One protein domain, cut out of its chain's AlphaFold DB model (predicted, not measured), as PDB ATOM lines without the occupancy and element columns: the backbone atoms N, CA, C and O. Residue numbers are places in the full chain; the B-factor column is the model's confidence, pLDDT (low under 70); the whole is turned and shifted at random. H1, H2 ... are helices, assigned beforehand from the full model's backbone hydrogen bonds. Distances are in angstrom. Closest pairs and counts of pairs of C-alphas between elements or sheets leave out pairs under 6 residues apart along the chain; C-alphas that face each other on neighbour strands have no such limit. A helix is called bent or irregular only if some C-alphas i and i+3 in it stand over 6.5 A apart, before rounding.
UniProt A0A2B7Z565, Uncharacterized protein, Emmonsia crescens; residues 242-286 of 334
ATOM      1  N   LYS A 242      34.530 219.853 138.087       84.38
ATOM      2  CA  LYS A 242      35.797 219.949 138.843       84.38
ATOM      3  C   LYS A 242      36.426 218.589 139.164       84.38
ATOM      4  O   LYS A 242      37.595 218.522 139.523       84.38
ATOM      5  N   THR A 243      35.629 217.531 139.085       86.25
ATOM      6  CA  THR A 243      35.958 216.147 139.455       86.25
ATOM      7  C   THR A 243      35.862 215.208 138.249       86.25
ATOM      8  O   THR A 243      35.714 214.003 138.411       86.25
ATOM      9  N   CYS A 244      35.886 215.751 137.030       86.38
ATOM     10  CA  CYS A 244      35.772 214.985 135.795       86.38
ATOM     11  C   CYS A 244      37.099 214.277 135.462       86.38
ATOM     12  O   CYS A 244      38.065 214.973 135.137       86.38
ATOM     13  N   PRO A 245      37.161 212.927 135.428       84.56
ATOM     14  CA  PRO A 245      38.374 212.202 135.024       84.56
ATOM     15  C   PRO A 245      38.842 212.631 133.632       84.56
ATOM     16  O   PRO A 245      40.015 212.908 133.405       84.56
ATOM     17  N   GLY A 246      37.880 212.864 132.735       81.88
ATOM     18  CA  GLY A 246      38.117 213.351 131.383       81.88
ATOM     19  C   GLY A 246      38.741 214.752 131.259       81.88
ATOM     20  O   GLY A 246      39.081 215.133 130.141       81.88
ATOM     21  N   VAL A 247      38.890 215.519 132.347       80.25
ATOM     22  CA  VAL A 247      39.694 216.760 132.370       80.25
ATOM     23  C   VAL A 247      41.165 216.451 132.665       80.25
ATOM     24  O   VAL A 247      42.041 217.083 132.085       80.25
ATOM     25  N   LEU A 248      41.438 215.450 133.507       69.75
ATOM     26  CA  LEU A 248      42.789 214.973 133.827       69.75
ATOM     27  C   LEU A 248      43.380 214.141 132.675       69.75
ATOM     28  O   LEU A 248      44.553 214.272 132.350       69.75
ATOM     29  N   GLU A 249      42.548 213.332 132.017       76.75
ATOM     30  CA  GLU A 249      42.921 212.442 130.906       76.75
ATOM     31  C   GLU A 249      42.926 213.133 129.524       76.75
ATOM     32  O   GLU A 249      43.108 212.478 128.499       76.75
ATOM     33  N   GLY A 250      42.676 214.448 129.454       76.38
ATOM     34  CA  GLY A 250      42.641 215.196 128.186       76.38
ATOM     35  C   GLY A 250      41.531 214.756 127.214       76.38
ATOM     36  O   GLY A 250      41.673 214.887 125.995       76.38
ATOM     37  N   SER A 251      40.431 214.203 127.730       77.75
ATOM     38  CA  SER A 251      39.360 213.616 126.918       77.75
ATOM     39  C   SER A 251      38.595 214.655 126.081       77.75
ATOM     40  O   SER A 251      38.521 215.843 126.404       77.75
ATOM     41  N   LYS A 252      37.966 214.198 124.992       79.69
ATOM     42  CA  LYS A 252      37.184 215.068 124.101       79.69
ATOM     43  C   LYS A 252      35.852 215.467 124.744       79.69
ATOM     44  O   LYS A 252      35.056 214.606 125.112       79.69
ATOM     45  N   LEU A 253      35.602 216.778 124.781       84.44
ATOM     46  CA  LEU A 253      34.358 217.398 125.247       84.44
ATOM     47  C   LEU A 253      33.116 216.771 124.587       84.44
ATOM     48  O   LEU A 253      33.032 216.727 123.357       84.44
ATOM     49  N   LYS A 254      32.133 216.356 125.391       90.69
ATOM     50  CA  LYS A 254      30.832 215.830 124.946       90.69
ATOM     51  C   LYS A 254      29.690 216.761 125.345       90.69
ATOM     52  O   LYS A 254      29.661 217.312 126.440       90.69
ATOM     53  N   CYS A 255      28.708 216.899 124.463       88.88
ATOM     54  CA  CYS A 255      27.559 217.771 124.675       88.88
ATOM     55  C   CYS A 255      26.523 217.118 125.600       88.88
ATOM     56  O   CYS A 255      25.953 216.087 125.253       88.88
ATOM     57  N   SER A 256      26.191 217.777 126.713       87.69
ATOM     58  CA  SER A 256      25.128 217.366 127.649       87.69
ATOM     59  C   SER A 256      23.742 217.196 127.010       87.69
ATOM     60  O   SER A 256      22.885 216.531 127.582       87.69
ATOM     61  N   ASN A 257      23.504 217.812 125.847       86.94
ATOM     62  CA  ASN A 257      22.197 217.826 125.188       86.94
ATOM     63  C   ASN A 257      22.042 216.715 124.135       86.94
ATOM     64  O   ASN A 257      20.928 216.259 123.919       86.94
ATOM     65  N   CYS A 258      23.126 216.288 123.469       89.56
ATOM     66  CA  CYS A 258      23.060 215.300 122.377       89.56
ATOM     67  C   CYS A 258      24.249 214.325 122.283       89.56
ATOM     68  O   CYS A 258      24.424 213.665 121.262       89.56
ATOM     69  N   GLY A 259      25.117 214.262 123.294       88.25
ATOM     70  CA  GLY A 259      26.256 213.336 123.381       88.25
ATOM     71  C   GLY A 259      27.441 213.615 122.440       88.25
ATOM     72  O   GLY A 259      28.547 213.156 122.717       88.25
ATOM     73  N   GLY A 260      27.247 214.374 121.357       91.00
ATOM     74  CA  GLY A 260      28.267 214.615 120.328       91.00
ATOM     75  C   GLY A 260      29.520 215.358 120.818       91.00
ATOM     76  O   GLY A 260      29.452 216.155 121.757       91.00
ATOM     77  N   ASN A 261      30.645 215.129 120.127       91.06
ATOM     78  CA  ASN A 261      32.006 215.598 120.452       91.06
ATOM     79  C   ASN A 261      32.202 217.123 120.276       91.06
ATOM     80  O   ASN A 261      32.893 217.581 119.366       91.06
ATOM     81  N   HIS A 262      31.543 217.914 121.116       89.75
ATOM     82  CA  HIS A 262      31.590 219.376 121.171       89.75
ATOM     83  C   HIS A 262      30.957 219.876 122.480       89.75
ATOM     84  O   HIS A 262      30.203 219.151 123.127       89.75
ATOM     85  N   THR A 263      31.202 221.135 122.849       86.06
ATOM     86  CA  THR A 263      30.536 221.773 123.996       86.06
ATOM     87  C   THR A 263      29.023 221.907 123.786       86.06
ATOM     88  O   THR A 263      28.549 222.117 122.666       86.06
ATOM     89  N   ALA A 264      28.250 221.888 124.879       83.06
ATOM     90  CA  ALA A 264      26.797 222.118 124.849       83.06
ATOM     91  C   ALA A 264      26.389 223.476 124.233       83.06
ATOM     92  O   ALA A 264      25.281 223.635 123.718       83.06
ATOM     93  N   TRP A 265      27.311 224.445 124.242       82.88
ATOM     94  CA  TRP A 265      27.157 225.788 123.683       82.88
ATOM     95  C   TRP A 265      27.695 225.939 122.247       82.88
ATOM     96  O   TRP A 265      27.806 227.066 121.758       82.88
ATOM     97  N   ASN A 266      28.000 224.850 121.532       90.56
ATOM     98  CA  ASN A 266      28.345 224.922 120.109       90.56
ATOM     99  C   ASN A 266      27.106 225.304 119.262       90.56
ATOM    100  O   ASN A 266      25.970 224.963 119.597       90.56
ATOM    101  N   LEU A 267      27.294 226.068 118.185       90.69
ATOM    102  CA  LEU A 267      26.239 226.451 117.237       90.69
ATOM    103  C   LEU A 267      25.876 225.325 116.254       90.69
ATOM    104  O   LEU A 267      24.797 225.364 115.666       90.69
ATOM    105  N   SER A 268      26.736 224.316 116.072       91.50
ATOM    106  CA  SER A 268      26.467 223.186 115.170       91.50
ATOM    107  C   SER A 268      25.466 222.165 115.733       91.50
ATOM    108  O   SER A 268      24.781 221.519 114.937       91.50
ATOM    109  N   CYS A 269      25.342 222.072 117.063       93.69
ATOM    110  CA  CYS A 269      24.503 221.120 117.801       93.69
ATOM    111  C   CYS A 269      23.040 221.092 117.312       93.69
ATOM    112  O   CYS A 269      22.362 222.123 117.302       93.69
ATOM    113  N   SER A 270      22.544 219.905 116.945       92.81
ATOM    114  CA  SER A 270      21.170 219.657 116.474       92.81
ATOM    115  C   SER A 270      20.112 220.090 117.492       92.81
ATOM    116  O   SER A 270      19.276 220.935 117.182       92.81
ATOM    117  N   GLU A 271      20.203 219.592 118.725       91.00
ATOM    118  CA  GLU A 271      19.258 219.903 119.807       91.00
ATOM    119  C   GLU A 271      19.224 221.395 120.123       91.00
ATOM    120  O   GLU A 271      18.159 222.005 120.233       91.00
ATOM    121  N   ARG A 272      20.398 222.037 120.174       89.81
ATOM    122  CA  ARG A 272      20.463 223.483 120.381       89.81
ATOM    123  C   ARG A 272      19.812 224.238 119.223       89.81
ATOM    124  O   ARG A 272      19.116 225.216 119.486       89.81
ATOM    125  N   LYS A 273      19.992 223.812 117.968       92.44
ATOM    126  CA  LYS A 273      19.300 224.410 116.810       92.44
ATOM    127  C   LYS A 273      17.784 224.243 116.920       92.44
ATOM    128  O   LYS A 273      17.083 225.230 116.718       92.44
ATOM    129  N   ALA A 274      17.290 223.060 117.289       89.12
ATOM    130  CA  ALA A 274      15.861 222.785 117.461       89.12
ATOM    131  C   ALA A 274      15.231 223.668 118.556       89.12
ATOM    132  O   ALA A 274      14.277 224.399 118.288       89.12
ATOM    133  N   VAL A 275      15.828 223.705 119.752       86.19
ATOM    134  CA  VAL A 275      15.382 224.581 120.853       86.19
ATOM    135  C   VAL A 275      15.478 226.061 120.461       86.19
ATOM    136  O   VAL A 275      14.541 226.822 120.690       86.19
ATOM    137  N   THR A 276      16.567 226.486 119.811       87.50
ATOM    138  CA  THR A 276      16.734 227.881 119.355       87.50
ATOM    139  C   THR A 276      15.714 228.266 118.279       87.50
ATOM    140  O   THR A 276      15.287 229.419 118.237       87.50
ATOM    141  N   LYS A 277      15.312 227.326 117.414       92.94
ATOM    142  CA  LYS A 277      14.255 227.518 116.416       92.94
ATOM    143  C   LYS A 277      12.902 227.717 117.111       92.94
ATOM    144  O   LYS A 277      12.308 228.775 116.932       92.94
ATOM    145  N   SER A 278      12.510 226.801 117.998       84.19
ATOM    146  CA  SER A 278      11.253 226.893 118.758       84.19
ATOM    147  C   SER A 278      11.151 228.181 119.593       84.19
ATOM    148  O   SER A 278      10.114 228.842 119.596       84.19
ATOM    149  N   VAL A 279      12.246 228.617 120.229       82.75
ATOM    150  CA  VAL A 279      12.292 229.902 120.955       82.75
ATOM    151  C   VAL A 279      12.133 231.105 120.015       82.75
ATOM    152  O   VAL A 279      11.501 232.088 120.397       82.75
ATOM    153  N   LYS A 280      12.668 231.057 118.787       90.38
ATOM    154  CA  LYS A 280      12.454 232.116 117.784       90.38
ATOM    155  C   LYS A 280      11.016 232.142 117.272       90.38
ATOM    156  O   LYS A 280      10.472 233.228 117.118       90.38
ATOM    157  N   GLU A 281      10.407 230.983 117.045       89.19
ATOM    158  CA  GLU A 281       9.012 230.856 116.603       89.19
ATOM    159  C   GLU A 281       8.060 231.435 117.663       89.19
ATOM    160  O   GLU A 281       7.323 232.376 117.371       89.19
ATOM    161  N   ALA A 282       8.219 231.043 118.931       79.00
ATOM    162  CA  ALA A 282       7.470 231.619 120.053       79.00
ATOM    163  C   ALA A 282       7.704 233.138 120.254       79.00
ATOM    164  O   ALA A 282       6.848 233.837 120.797       79.00
ATOM    165  N   LEU A 283       8.851 233.681 119.821       80.00
ATOM    166  CA  LEU A 283       9.122 235.129 119.818       80.00
ATOM    167  C   LEU A 283       8.519 235.870 118.611       80.00
ATOM    168  O   LEU A 283       8.371 237.091 118.680       80.00
ATOM    169  N   ILE A 284       8.171 235.167 117.530       85.44
ATOM    170  CA  ILE A 284       7.464 235.712 116.361       85.44
ATOM    171  C   ILE A 284       5.952 235.724 116.616       85.44
ATOM    172  O   ILE A 284       5.307 236.737 116.346       85.44
ATOM    173  N   GLU A 285       5.420 234.638 117.184       80.50
ATOM    174  CA  GLU A 285       4.014 234.487 117.595       80.50
ATOM    175  C   GLU A 285       3.635 235.387 118.781       80.50
ATOM    176  O   GLU A 285       2.461 235.696 118.983       80.50
ATOM    177  N   ARG A 286       4.626 235.846 119.558       78.06
ATOM    178  CA  ARG A 286       4.437 236.770 120.682       78.06
ATOM    179  C   ARG A 286       3.631 238.012 120.250       78.06
ATOM    180  O   ARG A 286       4.132 238.787 119.428       78.06
TER     181      ARG A 286
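What this domain is: This is residues 242 to 286 of the 334 residues of an uncharacterized protein of Emmonsia crescens (UniProt A0A2B7Z565). A long helix, H2, begins at one end of a looped middle of unnamed chain and sticks out from it with residues 277 to 285, followed by residue 286, and a thin tail, residues 242 to 250, of which 245 to 248 belong to the one-turn helix H1, sticks out at the other end. Between the helices the chain folds back on itself in the loops of residues 254 to 269, and the two helices stay far from each other. The printed part has 45 residues with two named helices, H1 then H2, and no named strand; the class is all helix, though only 20 of the 45 residues are in named elements. It is only just extended, close to loose, with a radius of gyration of the C-alphas of 14.5 A, and it spans 46 by 18 by 12 A.

Where its parts are: Find C-alpha 270 at (21.170, 219.657, 116.474); from there H2, residues 270 to 285, runs 22.7 A to C-alpha 285 at (4.014, 234.487, 117.595). Then look back to C-alpha 245 at (38.374, 212.202, 135.024), where H1, residues 245 to 248, begins.

How they stand to each other: Start at H2, where you will find each O i to N i+4 pair within hydrogen-bond range. H1 is too short for such a pair; its one O i to N i+3 pair is within range. H1 and H2 are apart. Neither helix is bent.

The domain as a whole: Look for the two farthest C-alphas at Glu 249 and Arg 286, 46.7 A apart. The link from H1 to H2, residues 249 to 269, is long, with 21 residues. The printed part has no cut. In the B-factor column the mean pLDDT of the printed part is 85.8, and residue 248 is the one printed residue under 70.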